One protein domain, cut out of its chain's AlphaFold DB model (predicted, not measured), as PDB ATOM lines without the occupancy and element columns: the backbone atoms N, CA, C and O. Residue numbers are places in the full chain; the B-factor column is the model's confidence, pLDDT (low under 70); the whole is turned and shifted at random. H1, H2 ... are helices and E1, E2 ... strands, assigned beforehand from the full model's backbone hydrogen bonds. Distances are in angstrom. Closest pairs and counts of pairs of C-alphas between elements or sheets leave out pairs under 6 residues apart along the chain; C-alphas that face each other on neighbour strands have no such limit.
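What this domain is: This is residues 363 to 507 of the 555 residues of an uncharacterized protein of Blastocystis sp. subtype 1 (strain ATCC 50177 / NandII) (UniProt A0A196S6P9). The domain is a compact cluster of helices built along one long helix, H1, with H8 folded back beside it and H4 and H7 packed on H8. The hairpin of H5 and H6 covers one side of this cluster; short H3 packs on H4, away from H1, and short H2 lies across near the last turns of H1. The printed part has 145 residues with eight named helices and one named strand, in the order H1 H2 H3 H4 H5 H6 E1 H7 H8, and is mostly helix. The whole is compact, with a radius of gyration of the C-alphas of 14.3 A and spans of 43 by 33 by 27 A.

How they stand to each other: H1, residues 363 to 388, touches H8, residues 489 to 506, at a shallow tilt of 30 degrees, opposite ways; their closest C-alphas, Ala 381 and Val 490, are 5.0 A apart. H2, residues 393 to 400, is close to H1 but not clearly touching, about perpendicular at 78 degrees, with the C-alphas of Leu 386 and Leu 393 closest at 7.8 A. H3, residues 405 to 410, and H4, residues 416 to 426, form a helical hairpin, closest at the C-alphas of Val 408 and Lys 419, 6.0 A. H4 is the hub, touching five helices, and H1, H4 and H8 form a bundle, a group of helices gathered together. H4 touches H8 with the C-alphas of Thr 424 and Leu 494 closest at 7.0 A, the same way at a shallow tilt of 30 degrees. H5, residues 435 to 444, and H6, residues 448 to 460, form a helical hairpin, closest at the C-alphas of Ala 437 and Lys 449, 4.8 A. E1, residues 464 to 466, pairs with no named strand and meets H6 only through their link. H7, residues 474 to 482, forms a helical hairpin with H8, closest at the C-alphas of Val 474 and Asn 502, 5.9 A. Every O i to N i+4 pair is within hydrogen-bond range in H1, H2, H3, H4, H6 and H7, against 4 of 6 in H5 and 13 of 14 in H8.

Where its parts are: H1 begins at C-alpha 363 (-57.552, -26.670, 125.604) and is 37.8 A long from first to last C-alpha. H4 measures 15.1 A, H6 18.2 A and H8 25.1 A. H8 ends at C-alpha 506 (-69.428, -19.020, 121.546).

The domain as a whole: The C-alphas farthest apart, those of Thr 363 and Gly 412, are 44.7 A apart. The printed part has no cut, and no link is long. Mean pLDDT of the printed part is 89.8; residue 470 alone is under 70.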
ATOM      1  N   THR A 363     -56.617 -27.143 126.633       81.25
ATOM      2  CA  THR A 363     -57.552 -26.670 125.604       81.25
ATOM      3  C   THR A 363     -57.617 -25.146 125.585       81.25
ATOM      4  O   THR A 363     -57.524 -24.538 124.522       81.25
ATOM      5  N   THR A 364     -57.738 -24.533 126.759       83.50
ATOM      6  CA  THR A 364     -57.777 -23.081 126.939       83.50
ATOM      7  C   THR A 364     -56.476 -22.439 126.478       83.50
ATOM      8  O   THR A 364     -56.514 -21.430 125.791       83.50
ATOM      9  N   GLU A 365     -55.333 -23.051 126.786       88.12
ATOM     10  CA  GLU A 365     -54.011 -22.583 126.369       88.12
ATOM     11  C   GLU A 365     -53.875 -22.518 124.847       88.12
ATOM     12  O   GLU A 365     -53.522 -21.468 124.319       88.12
ATOM     13  N   LYS A 366     -54.245 -23.586 124.128       87.56
ATOM     14  CA  LYS A 366     -54.209 -23.594 122.654       87.56
ATOM     15  C   LYS A 366     -55.104 -22.517 122.049       87.56
ATOM     16  O   LYS A 366     -54.745 -21.907 121.048       87.56
ATOM     17  N   LEU A 367     -56.278 -22.293 122.639       84.94
ATOM     18  CA  LEU A 367     -57.194 -21.257 122.174       84.94
ATOM     19  C   LEU A 367     -56.651 -19.849 122.457       84.94
ATOM     20  O   LEU A 367     -56.699 -18.999 121.575       84.94
ATOM     21  N   GLU A 368     -56.098 -19.607 123.648       90.19
ATOM     22  CA  GLU A 368     -55.481 -18.323 124.002       90.19
ATOM     23  C   GLU A 368     -54.249 -18.021 123.133       90.19
ATOM     24  O   GLU A 368     -54.079 -16.881 122.711       90.19
ATOM     25  N   GLU A 369     -53.427 -19.023 122.800       91.94
ATOM     26  CA  GLU A 369     -52.288 -18.875 121.879       91.94
ATOM     27  C   GLU A 369     -52.728 -18.488 120.460       91.94
ATOM     28  O   GLU A 369     -52.107 -17.632 119.826       91.94
ATOM     29  N   LEU A 370     -53.812 -19.092 119.961       89.94
ATOM     30  CA  LEU A 370     -54.401 -18.707 118.677       89.94
ATOM     31  C   LEU A 370     -54.914 -17.265 118.724       89.94
ATOM     32  O   LEU A 370     -54.615 -16.487 117.823       89.94
ATOM     33  N   MET A 371     -55.613 -16.885 119.796       91.19
ATOM     34  CA  MET A 371     -56.079 -15.510 119.984       91.19
ATOM     35  C   MET A 371     -54.929 -14.504 120.059       91.19
ATOM     36  O   MET A 371     -55.042 -13.420 119.498       91.19
ATOM     37  N   ASP A 372     -53.822 -14.848 120.717       92.75
ATOM     38  CA  ASP A 372     -52.636 -13.989 120.796       92.75
ATOM     39  C   ASP A 372     -51.993 -13.765 119.434       92.75
ATOM     40  O   ASP A 372     -51.575 -12.649 119.114       92.75
ATOM     41  N   LYS A 373     -51.947 -14.814 118.611       93.50
ATOM     42  CA  LYS A 373     -51.466 -14.706 117.239       93.50
ATOM     43  C   LYS A 373     -52.362 -13.779 116.411       93.50
ATOM     44  O   LYS A 373     -51.850 -12.837 115.809       93.50
ATOM     45  N   GLU A 374     -53.673 -14.014 116.414       93.44
ATOM     46  CA  GLU A 374     -54.649 -13.195 115.675       93.44
ATOM     47  C   GLU A 374     -54.635 -11.736 116.151       93.44
ATOM     48  O   GLU A 374     -54.661 -10.808 115.345       93.44
ATOM     49  N   TYR A 375     -54.504 -11.508 117.459       94.62
ATOM     50  CA  TYR A 375     -54.388 -10.169 118.026       94.62
ATOM     51  C   TYR A 375     -53.096  -9.453 117.602       94.62
ATOM     52  O   TYR A 375     -53.116  -8.260 117.298       94.62
ATOM     53  N   GLY A 376     -51.974 -10.172 117.516       93.25
ATOM     54  CA  GLY A 376     -50.720  -9.625 116.994       93.25
ATOM     55  C   GLY A 376     -50.814  -9.213 115.520       93.25
ATOM     56  O   GLY A 376     -50.288  -8.167 115.134       93.25
ATOM     57  N   GLU A 377     -51.510 -10.002 114.700       94.19
ATOM     58  CA  GLU A 377     -51.782  -9.671 113.295       94.19
ATOM     59  C   GLU A 377     -52.756  -8.485 113.173       94.19
ATOM     60  O   GLU A 377     -52.535  -7.580 112.365       94.19
ATOM     61  N   PHE A 378     -53.772  -8.426 114.039       95.31
ATOM     62  CA  PHE A 378     -54.676  -7.281 114.171       95.31
ATOM     63  C   PHE A 378     -53.927  -5.983 114.497       95.31
ATOM     64  O   PHE A 378     -54.173  -4.973 113.846       95.31
ATOM     65  N   GLN A 379     -52.992  -5.990 115.452       94.56
ATOM     66  CA  GLN A 379     -52.229  -4.790 115.835       94.56
ATOM     67  C   GLN A 379     -51.424  -4.219 114.656       94.56
ATOM     68  O   GLN A 379     -51.368  -3.004 114.461       94.56
ATOM     69  N   GLN A 380     -50.847  -5.089 113.819       94.00
ATOM     70  CA  GLN A 380     -50.133  -4.674 112.604       94.00
ATOM     71  C   GLN A 380     -51.085  -4.071 111.562       94.00
ATOM     72  O   GLN A 380     -50.784  -3.031 110.973       94.00
ATOM     73  N   ALA A 381     -52.245  -4.700 111.356       95.62
ATOM     74  CA  ALA A 381     -53.276  -4.203 110.448       95.62
ATOM     75  C   ALA A 381     -53.845  -2.852 110.919       95.62
ATOM     76  O   ALA A 381     -53.993  -1.930 110.119       95.62
ATOM     77  N   LEU A 382     -54.090  -2.709 112.223       95.94
ATOM     78  CA  LEU A 382     -54.548  -1.474 112.850       95.94
ATOM     79  C   LEU A 382     -53.548  -0.333 112.637       95.94
ATOM     80  O   LEU A 382     -53.954   0.746 112.212       95.94
ATOM     81  N   ALA A 383     -52.254  -0.568 112.878       94.75
ATOM     82  CA  ALA A 383     -51.212   0.439 112.669       94.75
ATOM     83  C   ALA A 383     -51.209   0.958 111.222       94.75
ATOM     84  O   ALA A 383     -51.223   2.166 110.987       94.75
ATOM     85  N   LYS A 384     -51.270   0.033 110.257       96.00
ATOM     86  CA  LYS A 384     -51.334   0.360 108.831       96.00
ATOM     87  C   LYS A 384     -52.594   1.157 108.488       96.00
ATOM     88  O   LYS A 384     -52.503   2.163 107.789       96.00
ATOM     89  N   LEU A 385     -53.756   0.760 109.010       95.50
ATOM     90  CA  LEU A 385     -55.012   1.467 108.750       95.50
ATOM     91  C   LEU A 385     -55.011   2.887 109.332       95.50
ATOM     92  O   LEU A 385     -55.483   3.820 108.684       95.50
ATOM     93  N   LEU A 386     -54.478   3.067 110.543       95.94
ATOM     94  CA  LEU A 386     -54.360   4.382 111.177       95.94
ATOM     95  C   LEU A 386     -53.439   5.313 110.377       95.94
ATOM     96  O   LEU A 386     -53.776   6.485 110.196       95.94
ATOM     97  N   GLU A 387     -52.322   4.792 109.860       96.25
ATOM     98  CA  GLU A 387     -51.409   5.529 108.978       96.25
ATOM     99  C   GLU A 387     -52.100   5.939 107.668       96.25
ATOM    100  O   GLU A 387     -52.062   7.110 107.284       96.25
ATOM    101  N   GLU A 388     -52.796   5.005 107.016       95.06
ATOM    102  CA  GLU A 388     -53.541   5.247 105.773       95.06
ATOM    103  C   GLU A 388     -54.652   6.295 105.953       95.06
ATOM    104  O   GLU A 388     -54.871   7.132 105.074       95.06
ATOM    105  N   LEU A 389     -55.330   6.284 107.104       95.44
ATOM    106  CA  LEU A 389     -56.359   7.261 107.472       95.44
ATOM    107  C   LEU A 389     -55.789   8.574 108.030       95.44
ATOM    108  O   LEU A 389     -56.562   9.495 108.298       95.44
ATOM    109  N   GLN A 390     -54.467   8.670 108.208       96.50
ATOM    110  CA  GLN A 390     -53.778   9.812 108.818       96.50
ATOM    111  C   GLN A 390     -54.395  10.211 110.169       96.50
ATOM    112  O   GLN A 390     -54.677  11.382 110.433       96.50
ATOM    113  N   THR A 391     -54.648   9.218 111.024       94.88
ATOM    114  CA  THR A 391     -55.316   9.397 112.319       94.88
ATOM    115  C   THR A 391     -54.572   8.678 113.450       94.88
ATOM    116  O   THR A 391     -53.548   8.039 113.225       94.88
ATOM    117  N   SER A 392     -55.056   8.811 114.686       93.38
ATOM    118  CA  SER A 392     -54.516   8.106 115.855       93.38
ATOM    119  C   SER A 392     -55.638   7.532 116.713       93.38
ATOM    120  O   SER A 392     -56.789   7.968 116.609       93.38
ATOM    121  N   LEU A 393     -55.307   6.579 117.590       91.38
ATOM    122  CA  LEU A 393     -56.279   6.030 118.537       91.38
ATOM    123  C   LEU A 393     -56.812   7.100 119.495       91.38
ATOM    124  O   LEU A 393     -58.009   7.113 119.757       91.38
ATOM    125  N   GLU A 394     -55.980   8.041 119.949       90.31
ATOM    126  CA  GLU A 394     -56.423   9.154 120.808       90.31
ATOM    127  C   GLU A 394     -57.461  10.008 120.095       90.31
ATOM    128  O   GLU A 394     -58.450  10.413 120.699       90.31
ATOM    129  N   TYR A 395     -57.233  10.306 118.813       90.88
ATOM    130  CA  TYR A 395     -58.174  11.096 118.031       90.88
ATOM    131  C   TYR A 395     -59.492  10.351 117.838       90.88
ATOM    132  O   TYR A 395     -60.559  10.948 117.978       90.88
ATOM    133  N   VAL A 396     -59.417   9.056 117.520       90.19
ATOM    134  CA  VAL A 396     -60.587   8.192 117.367       90.19
ATOM    135  C   VAL A 396     -61.402   8.158 118.659       90.19
ATOM    136  O   VAL A 396     -62.587   8.472 118.622       90.19
ATOM    137  N   ASP A 397     -60.764   7.881 119.793       86.62
ATOM    138  CA  ASP A 397     -61.407   7.811 121.108       86.62
ATOM    139  C   ASP A 397     -62.019   9.167 121.510       86.62
ATOM    140  O   ASP A 397     -63.205   9.270 121.815       86.62
ATOM    141  N   GLN A 398     -61.260  10.263 121.391       88.06
ATOM    142  CA  GLN A 398     -61.742  11.602 121.755       88.06
ATOM    143  C   GLN A 398     -62.889  12.099 120.873       88.06
ATOM    144  O   GLN A 398     -63.789  12.785 121.361       88.06
ATOM    145  N   LYS A 399     -62.839  11.823 119.566       89.19
ATOM    146  CA  LYS A 399     -63.838  12.330 118.620       89.19
ATOM    147  C   LYS A 399     -65.057  11.421 118.522       89.19
ATOM    148  O   LYS A 399     -66.161  11.921 118.313       89.19
ATOM    149  N   TRP A 400     -64.860  10.112 118.642       87.75
ATOM    150  CA  TRP A 400     -65.871   9.116 118.308       87.75
ATOM    151  C   TRP A 400     -66.173   8.120 119.424       87.75
ATOM    152  O   TRP A 400     -67.136   7.386 119.255       87.75
ATOM    153  N   GLY A 401     -65.477   8.116 120.565       79.25
ATOM    154  CA  GLY A 401     -65.630   7.093 121.616       79.25
ATOM    155  C   GLY A 401     -67.046   6.918 122.188       79.25
ATOM    156  O   GLY A 401     -67.353   5.882 122.761       79.25
ATOM    157  N   GLY A 402     -67.948   7.889 121.993       76.62
ATOM    158  CA  GLY A 402     -69.371   7.789 122.360       76.62
ATOM    159  C   GLY A 402     -70.336   7.539 121.192       76.62
ATOM    160  O   GLY A 402     -71.552   7.672 121.350       76.62
ATOM    161  N   ALA A 403     -69.834   7.273 119.985       84.38
ATOM    162  CA  ALA A 403     -70.661   7.095 118.800       84.38
ATOM    163  C   ALA A 403     -71.258   5.683 118.754       84.38
ATOM    164  O   ALA A 403     -70.533   4.695 118.647       84.38
ATOM    165  N   SER A 404     -72.593   5.597 118.751       85.69
ATOM    166  CA  SER A 404     -73.284   4.316 118.575       85.69
ATOM    167  C   SER A 404     -72.954   3.680 117.223       85.69
ATOM    168  O   SER A 404     -72.771   4.385 116.225       85.69
ATOM    169  N   GLY A 405     -72.969   2.344 117.155       85.75
ATOM    170  CA  GLY A 405     -72.723   1.620 115.898       85.75
ATOM    171  C   GLY A 405     -73.676   2.049 114.774       85.75
ATOM    172  O   GLY A 405     -73.275   2.187 113.619       85.75
ATOM    173  N   LYS A 406     -74.927   2.382 115.122       87.44
ATOM    174  CA  LYS A 406     -75.909   2.943 114.183       87.44
ATOM    175  C   LYS A 406     -75.478   4.313 113.645       87.44
ATOM    176  O   LYS A 406     -75.514   4.517 112.435       87.44
ATOM    177  N   ASN A 407     -75.042   5.223 114.518       90.25
ATOM    178  CA  ASN A 407     -74.578   6.552 114.106       90.25
ATOM    179  C   ASN A 407     -73.336   6.460 113.209       90.25
ATOM    180  O   ASN A 407     -73.223   7.217 112.248       90.25
ATOM    181  N   VAL A 408     -72.426   5.523 113.497       91.19
ATOM    182  CA  VAL A 408     -71.251   5.261 112.651       91.19
ATOM    183  C   VAL A 408     -71.685   4.796 111.257       91.19
ATOM    184  O   VAL A 408     -71.226   5.351 110.258       91.19
ATOM    185  N   MET A 409     -72.617   3.841 111.172       90.50
ATOM    186  CA  MET A 409     -73.119   3.319 109.894       90.50
ATOM    187  C   MET A 409     -73.849   4.375 109.057       90.50
ATOM    188  O   MET A 409     -73.590   4.501 107.858       90.50
ATOM    189  N   GLU A 410     -74.730   5.154 109.686       92.31
ATOM    190  CA  GLU A 410     -75.570   6.161 109.023       92.31
ATOM    191  C   GLU A 410     -74.816   7.457 108.684       92.31
ATOM    192  O   GLU A 410     -75.323   8.280 107.918       92.31
ATOM    193  N   SER A 411     -73.603   7.654 109.211       91.75
ATOM    194  CA  SER A 411     -72.820   8.859 108.938       91.75
ATOM    195  C   SER A 411     -72.411   8.953 107.466       91.75
ATOM    196  O   SER A 411     -71.738   8.069 106.928       91.75
ATOM    197  N   GLY A 412     -72.780  10.062 106.822       91.50
ATOM    198  CA  GLY A 412     -72.309  10.421 105.480       91.50
ATOM    199  C   GLY A 412     -70.932  11.093 105.468       91.50
ATOM    200  O   GLY A 412     -70.365  11.289 104.399       91.50
ATOM    201  N   GLU A 413     -70.396  11.459 106.636       91.38
ATOM    202  CA  GLU A 413     -69.087  12.114 106.768       91.38
ATOM    203  C   GLU A 413     -67.929  11.112 106.852       91.38
ATOM    204  O   GLU A 413     -66.773  11.470 106.632       91.38
ATOM    205  N   LEU A 414     -68.232   9.861 107.207       93.75
ATOM    206  CA  LEU A 414     -67.246   8.810 107.416       93.75
ATOM    207  C   LEU A 414     -67.036   7.995 106.141       93.75
ATOM    208  O   LEU A 414     -67.998   7.528 105.531       93.75
ATOM    209  N   THR A 415     -65.773   7.769 105.784       93.88
ATOM    210  CA  THR A 415     -65.399   6.779 104.769       93.88
ATOM    211  C   THR A 415     -65.660   5.365 105.284       93.88
ATOM    212  O   THR A 415     -65.653   5.137 106.494       93.88
ATOM    213  N   ASP A 416     -65.823   4.403 104.379       93.31
ATOM    214  CA  ASP A 416     -66.034   2.995 104.742       93.31
ATOM    215  C   ASP A 416     -64.905   2.459 105.629       93.31
ATOM    216  O   ASP A 416     -65.168   1.887 106.683       93.31
ATOM    217  N   ARG A 417     -63.647   2.768 105.303       93.12
ATOM    218  CA  ARG A 417     -62.487   2.427 106.142       93.12
ATOM    219  C   ARG A 417     -62.550   3.005 107.556       93.12
ATOM    220  O   ARG A 417     -62.233   2.305 108.514       93.12
ATOM    221  N   MET A 418     -62.977   4.260 107.709       93.94
ATOM    222  CA  MET A 418     -63.151   4.853 109.039       93.94
ATOM    223  C   MET A 418     -64.324   4.201 109.781       93.94
ATOM    224  O   MET A 418     -64.220   3.959 110.978       93.94
ATOM    225  N   LYS A 419     -65.421   3.858 109.089       94.50
ATOM    226  CA  LYS A 419     -66.528   3.102 109.695       94.50
ATOM    227  C   LYS A 419     -66.056   1.738 110.182       94.50
ATOM    228  O   LYS A 419     -66.317   1.407 111.329       94.50
ATOM    229  N   ILE A 420     -65.317   0.990 109.364       94.06
ATOM    230  CA  ILE A 420     -64.765  -0.316 109.742       94.06
ATOM    231  C   ILE A 420     -63.862  -0.189 110.974       94.06
ATOM    232  O   ILE A 420     -64.036  -0.945 111.930       94.06
ATOM    233  N   LEU A 421     -62.956   0.795 110.994       94.50
ATOM    234  CA  LEU A 421     -62.100   1.068 112.150       94.50
ATOM    235  C   LEU A 421     -62.927   1.327 113.419       94.50
ATOM    236  O   LEU A 421     -62.709   0.676 114.439       94.50
ATOM    237  N   LEU A 422     -63.889   2.251 113.350       93.94
ATOM    238  CA  LEU A 422     -64.724   2.631 114.491       93.94
ATOM    239  C   LEU A 422     -65.586   1.469 114.985       93.94
ATOM    240  O   LEU A 422     -65.645   1.224 116.184       93.94
ATOM    241  N   LEU A 423     -66.224   0.728 114.079       93.56
ATOM    242  CA  LEU A 423     -67.033  -0.438 114.434       93.56
ATOM    243  C   LEU A 423     -66.183  -1.523 115.093       93.56
ATOM    244  O   LEU A 423     -66.595  -2.087 116.102       93.56
ATOM    245  N   THR A 424     -64.979  -1.769 114.572       94.12
ATOM    246  CA  THR A 424     -64.049  -2.748 115.147       94.12
ATOM    247  C   THR A 424     -63.628  -2.343 116.559       94.12
ATOM    248  O   THR A 424     -63.739  -3.138 117.487       94.12
ATOM    249  N   LEU A 425     -63.193  -1.094 116.750       93.00
ATOM    250  CA  LEU A 425     -62.705  -0.606 118.043       93.00
ATOM    251  C   LEU A 425     -63.818  -0.448 119.088       93.00
ATOM    252  O   LEU A 425     -63.596  -0.733 120.263       93.00
ATOM    253  N   HIS A 426     -65.016  -0.027 118.683       90.75
ATOM    254  CA  HIS A 426     -66.156   0.116 119.593       90.75
ATOM    255  C   HIS A 426     -66.900  -1.195 119.838       90.75
ATOM    256  O   HIS A 426     -67.845  -1.204 120.616       90.75
ATOM    257  N   THR A 427     -66.514  -2.297 119.187       92.69
ATOM    258  CA  THR A 427     -67.146  -3.596 119.427       92.69
ATOM    259  C   THR A 427     -67.077  -3.949 120.906       92.69
ATOM    260  O   THR A 427     -66.004  -3.922 121.510       92.69
ATOM    261  N   GLU A 428     -68.220  -4.299 121.483       91.31
ATOM    262  CA  GLU A 428     -68.308  -4.673 122.889       91.31
ATOM    263  C   GLU A 428     -68.108  -6.186 123.038       91.31
ATOM    264  O   GLU A 428     -68.936  -7.006 122.629       91.31
ATOM    265  N   ILE A 429     -66.990  -6.566 123.654       92.12
ATOM    266  CA  ILE A 429     -66.641  -7.949 123.972       92.12
ATOM    267  C   ILE A 429     -67.073  -8.209 125.409       92.12
ATOM    268  O   ILE A 429     -66.457  -7.710 126.349       92.12
ATOM    269  N   LEU A 430     -68.153  -8.977 125.582       89.12
ATOM    270  CA  LEU A 430     -68.781  -9.194 126.891       89.12
ATOM    271  C   LEU A 430     -69.121  -7.865 127.594       89.12
ATOM    272  O   LEU A 430     -68.927  -7.739 128.796       89.12
ATOM    273  N   GLY A 431     -69.573  -6.860 126.837       88.12
ATOM    274  CA  GLY A 431     -69.864  -5.514 127.347       88.12
ATOM    275  C   GLY A 431     -68.639  -4.628 127.580       88.12
ATOM    276  O   GLY A 431     -68.787  -3.512 128.046       88.12
ATOM    277  N   ILE A 432     -67.420  -5.083 127.278       90.12
ATOM    278  CA  ILE A 432     -66.207  -4.264 127.393       90.12
ATOM    279  C   ILE A 432     -65.833  -3.758 125.995       90.12
ATOM    280  O   ILE A 432     -65.573  -4.588 125.117       90.12
ATOM    281  N   PRO A 433     -65.763  -2.433 125.761       89.94
ATOM    282  CA  PRO A 433     -65.317  -1.888 124.482       89.94
ATOM    283  C   PRO A 433     -63.915  -2.393 124.123       89.94
ATOM    284  O   PRO A 433     -62.984  -2.276 124.924       89.94
ATOM    285  N   PHE A 434     -63.737  -2.941 122.918       92.75
ATOM    286  CA  PHE A 434     -62.470  -3.555 122.514       92.75
ATOM    287  C   PHE A 434     -61.307  -2.550 122.524       92.75
ATOM    288  O   PHE A 434     -60.184  -2.897 122.900       92.75
ATOM    289  N   ILE A 435     -61.588  -1.277 122.229       91.56
ATOM    290  CA  ILE A 435     -60.629  -0.171 122.325       91.56
ATOM    291  C   ILE A 435     -59.949  -0.074 123.701       91.56
ATOM    292  O   ILE A 435     -58.774   0.287 123.762       91.56
ATOM    293  N   ASN A 436     -60.620  -0.469 124.790       88.31
ATOM    294  CA  ASN A 436     -60.044  -0.437 126.138       88.31
ATOM    295  C   ASN A 436     -58.886  -1.432 126.307       88.31
ATOM    296  O   ASN A 436     -57.976  -1.178 127.096       88.31
ATOM    297  N   ALA A 437     -58.904  -2.544 125.566       88.94
ATOM    298  CA  ALA A 437     -57.780  -3.471 125.500       88.94
ATOM    299  C   ALA A 437     -56.716  -2.994 124.504       88.94
ATOM    300  O   ALA A 437     -55.531  -2.989 124.813       88.94
ATOM    301  N   VAL A 438     -57.148  -2.533 123.330       91.88
ATOM    302  CA  VAL A 438     -56.254  -2.174 122.220       91.88
ATOM    303  C   VAL A 438     -55.395  -0.944 122.515       91.88
ATOM    304  O   VAL A 438     -54.229  -0.913 122.132       91.88
ATOM    305  N   ARG A 439     -55.949   0.080 123.173       87.12
ATOM    306  CA  ARG A 439     -55.298   1.391 123.330       87.12
ATOM    307  C   ARG A 439     -54.003   1.324 124.140       87.12
ATOM    308  O   ARG A 439     -52.990   1.864 123.711       87.12
ATOM    309  N   GLU A 440     -54.037   0.686 125.308       80.50
ATOM    310  CA  GLU A 440     -52.865   0.560 126.194       80.50
ATOM    311  C   GLU A 440     -51.760  -0.278 125.542       80.50
ATOM    312  O   GLU A 440     -50.588   0.106 125.551       80.50
ATOM    313  N   ASP A 441     -52.152  -1.383 124.908       84.88
ATOM    314  CA  ASP A 441     -51.257  -2.258 124.165       84.88
ATOM    315  C   ASP A 441     -50.570  -1.515 123.009       84.88
ATOM    316  O   ASP A 441     -49.350  -1.593 122.867       84.88
ATOM    317  N   TYR A 442     -51.333  -0.756 122.215       85.00
ATOM    318  CA  TYR A 442     -50.820  -0.017 121.060       85.00
ATOM    319  C   TYR A 442     -49.886   1.132 121.468       85.00
ATOM    320  O   TYR A 442     -48.822   1.311 120.879       85.00
ATOM    321  N   MET A 443     -50.263   1.910 122.488       79.75
ATOM    322  CA  MET A 443     -49.522   3.117 122.877       79.75
ATOM    323  C   MET A 443     -48.272   2.812 123.702       79.75
ATOM    324  O   MET A 443     -47.252   3.485 123.553       79.75
ATOM    325  N   ASN A 444     -48.344   1.800 124.570       79.25
ATOM    326  CA  ASN A 444     -47.315   1.538 125.574       79.25
ATOM    327  C   ASN A 444     -46.615   0.183 125.385       79.25
ATOM    328  O   ASN A 444     -45.689  -0.130 126.135       79.25
ATOM    329  N   GLY A 445     -47.055  -0.646 124.429       82.44
ATOM    330  CA  GLY A 445     -46.601  -2.034 124.292       82.44
ATOM    331  C   GLY A 445     -47.008  -2.921 125.476       82.44
ATOM    332  O   GLY A 445     -46.444  -4.001 125.658       82.44
ATOM    333  N   ASN A 446     -47.938  -2.456 126.319       84.06
ATOM    334  CA  ASN A 446     -48.332  -3.141 127.543       84.06
ATOM    335  C   ASN A 446     -49.526  -4.061 127.287       84.06
ATOM    336  O   ASN A 446     -50.654  -3.608 127.382       84.06
ATOM    337  N   THR A 447     -49.281  -5.354 127.068       88.56
ATOM    338  CA  THR A 447     -50.327  -6.365 126.804       88.56
ATOM    339  C   THR A 447     -51.152  -6.775 128.029       88.56
ATOM    340  O   THR A 447     -51.925  -7.736 127.980       88.56
ATOM    341  N   GLU A 448     -50.992  -6.100 129.170       90.19
ATOM    342  CA  GLU A 448     -51.727  -6.402 130.400       90.19
ATOM    343  C   GLU A 448     -53.244  -6.317 130.201       90.19
ATOM    344  O   GLU A 448     -53.964  -7.180 130.706       90.19
ATOM    345  N   LYS A 449     -53.734  -5.345 129.420       90.69
ATOM    346  CA  LYS A 449     -55.173  -5.169 129.189       90.69
ATOM    347  C   LYS A 449     -55.762  -6.227 128.276       90.69
ATOM    348  O   LYS A 449     -56.825  -6.768 128.586       90.69
ATOM    349  N   TRP A 450     -55.050  -6.600 127.220       93.12
ATOM    350  CA  TRP A 450     -55.424  -7.766 126.431       93.12
ATOM    351  C   TRP A 450     -55.435  -9.053 127.266       93.12
ATOM    352  O   TRP A 450     -56.394  -9.824 127.213       93.12
ATOM    353  N   ASN A 451     -54.429  -9.265 128.118       92.62
ATOM    354  CA  ASN A 451     -54.399 -10.413 129.029       92.62
ATOM    355  C   ASN A 451     -55.549 -10.389 130.053       92.62
ATOM    356  O   ASN A 451     -56.102 -11.435 130.390       92.62
ATOM    357  N   GLU A 452     -55.932  -9.214 130.550       92.75
ATOM    358  CA  GLU A 452     -57.096  -9.017 131.416       92.75
ATOM    359  C   GLU A 452     -58.396  -9.418 130.699       92.75
ATOM    360  O   GLU A 452     -59.131 -10.272 131.205       92.75
ATOM    361  N   LEU A 453     -58.625  -8.897 129.488       93.44
ATOM    362  CA  LEU A 453     -59.794  -9.218 128.668       93.44
ATOM    363  C   LEU A 453     -59.849 -10.710 128.308       93.44
ATOM    364  O   LEU A 453     -60.897 -11.335 128.461       93.44
ATOM    365  N   LYS A 454     -58.722 -11.317 127.913       93.06
ATOM    366  CA  LYS A 454     -58.628 -12.765 127.651       93.06
ATOM    367  C   LYS A 454     -59.064 -13.600 128.841       93.06
ATOM    368  O   LYS A 454     -59.901 -14.483 128.683       93.06
ATOM    369  N   ARG A 455     -58.568 -13.303 130.046       93.44
ATOM    370  CA  ARG A 455     -58.965 -14.043 131.256       93.44
ATOM    371  C   ARG A 455     -60.469 -13.952 131.505       93.44
ATOM    372  O   ARG A 455     -61.084 -14.951 131.881       93.44
ATOM    373  N   ILE A 456     -61.068 -12.786 131.267       93.75
ATOM    374  CA  ILE A 456     -62.516 -12.590 131.383       93.75
ATOM    375  C   ILE A 456     -63.257 -13.415 130.337       93.75
ATOM    376  O   ILE A 456     -64.168 -14.152 130.709       93.75
ATOM    377  N   MET A 457     -62.852 -13.349 129.066       92.56
ATOM    378  CA  MET A 457     -63.446 -14.162 128.002       92.56
ATOM    379  C   MET A 457     -63.371 -15.651 128.341       92.56
ATOM    380  O   MET A 457     -64.368 -16.363 128.231       92.56
ATOM    381  N   THR A 458     -62.222 -16.114 128.836       91.44
ATOM    382  CA  THR A 458     -62.022 -17.503 129.250       91.44
ATOM    383  C   THR A 458     -63.024 -17.912 130.329       91.44
ATOM    384  O   THR A 458     -63.641 -18.970 130.218       91.44
ATOM    385  N   VAL A 459     -63.236 -17.091 131.362       91.94
ATOM    386  CA  VAL A 459     -64.123 -17.436 132.489       91.94
ATOM    387  C   VAL A 459     -65.609 -17.251 132.156       91.94
ATOM    388  O   VAL A 459     -66.424 -18.086 132.547       91.94
ATOM    389  N   TRP A 460     -65.967 -16.189 131.435       91.75
ATOM    390  CA  TRP A 460     -67.345 -15.692 131.339       91.75
ATOM    391  C   TRP A 460     -68.000 -15.829 129.962       91.75
ATOM    392  O   TRP A 460     -69.128 -15.366 129.777       91.75
ATOM    393  N   ARG A 461     -67.350 -16.478 128.991       87.75
ATOM    394  CA  ARG A 461     -67.973 -16.797 127.696       87.75
ATOM    395  C   ARG A 461     -69.340 -17.479 127.862       87.75
ATOM    396  O   ARG A 461     -69.499 -18.370 128.698       87.75
ATOM    397  N   GLN A 462     -70.333 -17.023 127.092       86.69
ATOM    398  CA  GLN A 462     -71.762 -17.381 127.199       86.69
ATOM    399  C   GLN A 462     -72.451 -17.077 128.551       86.69
ATOM    400  O   GLN A 462     -73.519 -17.627 128.841       86.69
ATOM    401  N   ARG A 463     -71.841 -16.272 129.429       89.94
ATOM    402  CA  ARG A 463     -72.410 -15.915 130.746       89.94
ATOM    403  C   ARG A 463     -72.744 -14.445 130.893       89.94
ATOM    404  O   ARG A 463     -73.498 -14.117 131.807       89.94
ATOM    405  N   VAL A 464     -72.179 -13.601 130.035       90.00
ATOM    406  CA  VAL A 464     -72.428 -12.163 130.034       90.00
ATOM    407  C   VAL A 464     -73.502 -11.834 129.013       90.00
ATOM    408  O   VAL A 464     -73.327 -12.102 127.829       90.00
ATOM    409  N   GLU A 465     -74.581 -11.233 129.495       89.31
ATOM    410  CA  GLU A 465     -75.613 -10.620 128.672       89.31
ATOM    411  C   GLU A 465     -75.383  -9.108 128.618       89.31
ATOM    412  O   GLU A 465     -75.144  -8.473 129.649       89.31
ATOM    413  N   ASN A 466     -75.480  -8.527 127.425       86.88
ATOM    414  CA  ASN A 466     -75.348  -7.091 127.216       86.88
ATOM    415  C   ASN A 466     -76.679  -6.508 126.726       86.88
ATOM    416  O   ASN A 466     -76.969  -6.446 125.531       86.88
ATOM    417  N   VAL A 467     -77.526  -6.149 127.687       81.88
ATOM    418  CA  VAL A 467     -78.965  -5.952 127.469       81.88
ATOM    419  C   VAL A 467     -79.291  -4.629 126.762       81.88
ATOM    420  O   VAL A 467     -80.292  -4.534 126.043       81.88
ATOM    421  N   ASP A 468     -78.468  -3.598 126.958       79.12
ATOM    422  CA  ASP A 468     -78.688  -2.262 126.391       79.12
ATOM    423  C   ASP A 468     -77.402  -1.643 125.823       79.12
ATOM    424  O   ASP A 468     -77.114  -0.466 126.027       79.12
ATOM    425  N   SER A 469     -76.649  -2.460 125.080       75.00
ATOM    426  CA  SER A 469     -75.447  -2.058 124.339       75.00
ATOM    427  C   SER A 469     -75.695  -0.834 123.456       75.00
ATOM    428  O   SER A 469     -76.620  -0.812 122.631       75.00
ATOM    429  N   SER A 470     -74.827   0.171 123.583       67.25
ATOM    430  CA  SER A 470     -74.804   1.325 122.675       67.25
ATOM    431  C   SER A 470     -73.987   1.040 121.406       67.25
ATOM    432  O   SER A 470     -74.224   1.656 120.356       67.25
ATOM    433  N   ALA A 471     -73.081   0.061 121.475       77.19
ATOM    434  CA  ALA A 471     -72.318  -0.452 120.351       77.19
ATOM    435  C   ALA A 471     -72.917  -1.746 119.771       77.19
ATOM    436  O   ALA A 471     -73.995  -2.208 120.164       77.19
ATOM    437  N   PHE A 472     -72.239  -2.320 118.778       80.25
ATOM    438  CA  PHE A 472     -72.556  -3.661 118.297       80.25
ATOM    439  C   PHE A 472     -71.846  -4.714 119.152       80.25
ATOM    440  O   PHE A 472     -70.696  -4.541 119.563       80.25
ATOM    441  N   SER A 473     -72.557  -5.813 119.399       84.50
ATOM    442  CA  SER A 473     -71.971  -7.059 119.871       84.50
ATOM    443  C   SER A 473     -71.017  -7.623 118.814       84.50
ATOM    444  O   SER A 473     -71.124  -7.292 117.632       84.50
ATOM    445  N   VAL A 474     -70.084  -8.480 119.235       88.56
ATOM    446  CA  VAL A 474     -69.040  -9.031 118.353       88.56
ATOM    447  C   VAL A 474     -69.623  -9.699 117.102       88.56
ATOM    448  O   VAL A 474     -69.177  -9.409 115.995       88.56
ATOM    449  N   ASP A 475     -70.647 -10.536 117.258       88.44
ATOM    450  CA  ASP A 475     -71.342 -11.228 116.166       88.44
ATOM    451  C   ASP A 475     -71.950 -10.250 115.151       88.44
ATOM    452  O   ASP A 475     -71.743 -10.375 113.944       88.44
ATOM    453  N   LYS A 476     -72.637  -9.220 115.648       89.44
ATOM    454  CA  LYS A 476     -73.255  -8.193 114.814       89.44
ATOM    455  C   LYS A 476     -72.217  -7.312 114.129       89.44
ATOM    456  O   LYS A 476     -72.437  -6.902 112.992       89.44
ATOM    457  N   THR A 477     -71.093  -7.015 114.784       90.62
ATOM    458  CA  THR A 477     -69.992  -6.311 114.122       90.62
ATOM    459  C   THR A 477     -69.460  -7.144 112.965       90.62
ATOM    460  O   THR A 477     -69.324  -6.601 111.875       90.62
ATOM    461  N   VAL A 478     -69.199  -8.441 113.162       91.00
ATOM    462  CA  VAL A 478     -68.708  -9.323 112.091       91.00
ATOM    463  C   VAL A 478     -69.682  -9.336 110.908       91.00
ATOM    464  O   VAL A 478     -69.257  -9.064 109.787       91.00
ATOM    465  N   GLU A 479     -70.984  -9.522 111.154       91.19
ATOM    466  CA  GLU A 479     -72.019  -9.474 110.105       91.19
ATOM    467  C   GLU A 479     -71.985  -8.147 109.332       91.19
ATOM    468  O   GLU A 479     -71.995  -8.125 108.103       91.19
ATOM    469  N   VAL A 480     -71.908  -7.018 110.042       90.56
ATOM    470  CA  VAL A 480     -71.874  -5.691 109.417       90.56
ATOM    471  C   VAL A 480     -70.587  -5.483 108.618       90.56
ATOM    472  O   VAL A 480     -70.652  -4.980 107.494       90.56
ATOM    473  N   LEU A 481     -69.429  -5.884 109.150       90.44
ATOM    474  CA  LEU A 481     -68.139  -5.775 108.464       90.44
ATOM    475  C   LEU A 481     -68.115  -6.583 107.161       90.44
ATOM    476  O   LEU A 481     -67.518  -6.149 106.177       90.44
ATOM    477  N   GLU A 482     -68.821  -7.712 107.105       89.56
ATOM    478  CA  GLU A 482     -68.952  -8.509 105.884       89.56
ATOM    479  C   GLU A 482     -69.737  -7.816 104.764       89.56
ATOM    480  O   GLU A 482     -69.532  -8.150 103.596       89.56
ATOM    481  N   THR A 483     -70.584  -6.834 105.088       90.81
ATOM    482  CA  THR A 483     -71.373  -6.090 104.091       90.81
ATOM    483  C   THR A 483     -70.588  -5.000 103.363       90.81
ATOM    484  O   THR A 483     -71.043  -4.523 102.318       90.81
ATOM    485  N   PHE A 484     -69.425  -4.596 103.882       89.56
ATOM    486  CA  PHE A 484     -68.611  -3.574 103.235       89.56
ATOM    487  C   PHE A 484     -67.996  -4.115 101.931       89.56
ATOM    488  O   PHE A 484     -67.444  -5.217 101.914       89.56
ATOM    489  N   PRO A 485     -68.066  -3.353 100.822       84.75
ATOM    490  CA  PRO A 485     -67.565  -3.798  99.521       84.75
ATOM    491  C   PRO A 485     -66.031  -3.836  99.456       84.75
ATOM    492  O   PRO A 485     -65.461  -4.532  98.617       84.75
ATOM    493  N   GLU A 486     -65.364  -3.068 100.317       78.62
ATOM    494  CA  GLU A 486     -63.911  -2.987 100.398       78.62
ATOM    495  C   GLU A 486     -63.376  -4.132 101.267       78.62
ATOM    496  O   GLU A 486     -63.480  -4.115 102.492       78.62
ATOM    497  N   LYS A 487     -62.820  -5.148 100.604       82.62
ATOM    498  CA  LYS A 487     -62.163  -6.301 101.223       82.62
ATOM    499  C   LYS A 487     -60.705  -6.297 100.783       82.62
ATOM    500  O   LYS A 487     -60.408  -6.502  99.605       82.62
ATOM    501  N   ASP A 488     -59.810  -6.022 101.716       90.44
ATOM    502  CA  ASP A 488     -58.373  -6.164 101.532       90.44
ATOM    503  C   ASP A 488     -57.767  -6.886 102.737       90.44
ATOM    504  O   ASP A 488     -58.451  -7.168 103.722       90.44
ATOM    505  N   GLU A 489     -56.467  -7.169 102.667       92.44
ATOM    506  CA  GLU A 489     -55.768  -7.880 103.736       92.44
ATOM    507  C   GLU A 489     -55.912  -7.183 105.099       92.44
ATOM    508  O   GLU A 489     -56.021  -7.863 106.111       92.44
ATOM    509  N   VAL A 490     -55.958  -5.847 105.158       91.75
ATOM    510  CA  VAL A 490     -56.102  -5.110 106.424       91.75
ATOM    511  C   VAL A 490     -57.482  -5.367 107.020       91.75
ATOM    512  O   VAL A 490     -57.586  -5.752 108.185       91.75
ATOM    513  N   ILE A 491     -58.536  -5.207 106.218       89.50
ATOM    514  CA  ILE A 491     -59.918  -5.433 106.655       89.50
ATOM    515  C   ILE A 491     -60.155  -6.905 107.023       89.50
ATOM    516  O   ILE A 491     -60.833  -7.190 108.014       89.50
ATOM    517  N   ASP A 492     -59.553  -7.839 106.285       92.19
ATOM    518  CA  ASP A 492     -59.638  -9.271 106.573       92.19
ATOM    519  C   ASP A 492     -58.996  -9.612 107.927       92.19
ATOM    520  O   ASP A 492     -59.564 -10.396 108.687       92.19
ATOM    521  N   ARG A 493     -57.868  -8.981 108.296       93.44
ATOM    522  CA  ARG A 493     -57.258  -9.157 109.632       93.44
ATOM    523  C   ARG A 493     -58.102  -8.555 110.754       93.44
ATOM    524  O   ARG A 493     -58.246  -9.185 111.801       93.44
ATOM    525  N   LEU A 494     -58.687  -7.371 110.547       92.00
ATOM    526  CA  LEU A 494     -59.595  -6.756 111.528       92.00
ATOM    527  C   LEU A 494     -60.834  -7.630 111.769       92.00
ATOM    528  O   LEU A 494     -61.237  -7.853 112.908       92.00
ATOM    529  N   THR A 495     -61.407  -8.175 110.697       90.69
ATOM    530  CA  THR A 495     -62.569  -9.069 110.780       90.69
ATOM    531  C   THR A 495     -62.186 -10.432 111.368       90.69
ATOM    532  O   THR A 495     -62.952 -11.012 112.140       90.69
ATOM    533  N   GLY A 496     -60.987 -10.936 111.055       91.69
ATOM    534  CA  GLY A 496     -60.469 -12.226 111.516       91.69
ATOM    535  C   GLY A 496     -60.309 -12.315 113.034       91.69
ATOM    536  O   GLY A 496     -60.746 -13.302 113.635       91.69
ATOM    537  N   VAL A 497     -59.786 -11.266 113.685       94.12
ATOM    538  CA  VAL A 497     -59.672 -11.258 115.156       94.12
ATOM    539  C   VAL A 497     -61.046 -11.235 115.828       94.12
ATOM    540  O   VAL A 497     -61.263 -11.971 116.788       94.12
ATOM    541  N   LEU A 498     -62.003 -10.459 115.304       94.44
ATOM    542  CA  LEU A 498     -63.361 -10.411 115.854       94.44
ATOM    543  C   LEU A 498     -64.096 -11.735 115.652       94.44
ATOM    544  O   LEU A 498     -64.774 -12.198 116.565       94.44
ATOM    545  N   SER A 499     -63.906 -12.382 114.501       92.38
ATOM    546  CA  SER A 499     -64.447 -13.719 114.231       92.38
ATOM    547  C   SER A 499     -63.870 -14.745 115.207       92.38
ATOM    548  O   SER A 499     -64.618 -15.501 115.819       92.38
ATOM    549  N   SER A 500     -62.558 -14.698 115.451       92.38
ATOM    550  CA  SER A 500     -61.888 -15.573 116.421       92.38
ATOM    551  C   SER A 500     -62.376 -15.336 117.853       92.38
ATOM    552  O   SER A 500     -62.602 -16.288 118.598       92.38
ATOM    553  N   ILE A 501     -62.585 -14.073 118.243       93.38
ATOM    554  CA  ILE A 501     -63.162 -13.707 119.544       93.38
ATOM    555  C   ILE A 501     -64.604 -14.208 119.655       93.38
ATOM    556  O   ILE A 501     -64.976 -14.751 120.697       93.38
ATOM    557  N   ASN A 502     -65.410 -14.054 118.601       92.06
ATOM    558  CA  ASN A 502     -66.789 -14.531 118.561       92.06
ATOM    559  C   ASN A 502     -66.847 -16.054 118.716       92.06
ATOM    560  O   ASN A 502     -67.538 -16.561 119.600       92.06
ATOM    561  N   ASP A 503     -66.050 -16.776 117.930       89.56
ATOM    562  CA  ASP A 503     -65.938 -18.230 118.003       89.56
ATOM    563  C   ASP A 503     -65.492 -18.672 119.395       89.56
ATOM    564  O   ASP A 503     -66.098 -19.568 119.983       89.56
ATOM    565  N   PHE A 504     -64.494 -18.003 119.977       89.56
ATOM    566  CA  PHE A 504     -64.035 -18.279 121.332       89.56
ATOM    567  C   PHE A 504     -65.140 -18.052 122.375       89.56
ATOM    568  O   PHE A 504     -65.380 -18.915 123.221       89.56
ATOM    569  N   CYS A 505     -65.854 -16.926 122.301       89.44
ATOM    570  CA  CYS A 505     -66.946 -16.589 123.216       89.44
ATOM    571  C   CYS A 505     -68.187 -17.476 123.027       89.44
ATOM    572  O   CYS A 505     -68.976 -17.641 123.961       89.44
ATOM    573  N   SER A 506     -68.350 -18.077 121.848       87.31
ATOM    574  CA  SER A 506     -69.428 -19.020 121.546       87.31
ATOM    575  C   SER A 506     -69.200 -20.407 122.151       87.31
ATOM    576  O   SER A 506     -70.136 -21.202 122.224       87.31
ATOM    577  N   GLN A 507     -67.987 -20.725 122.612       84.88
ATOM    578  CA  GLN A 507     -67.697 -22.016 123.229       84.88
ATOM    579  C   GLN A 507     -68.158 -22.047 124.685       84.88
ATOM    580  O   GLN A 507     -67.931 -21.122 125.465       84.88
TER     581      GLN A 507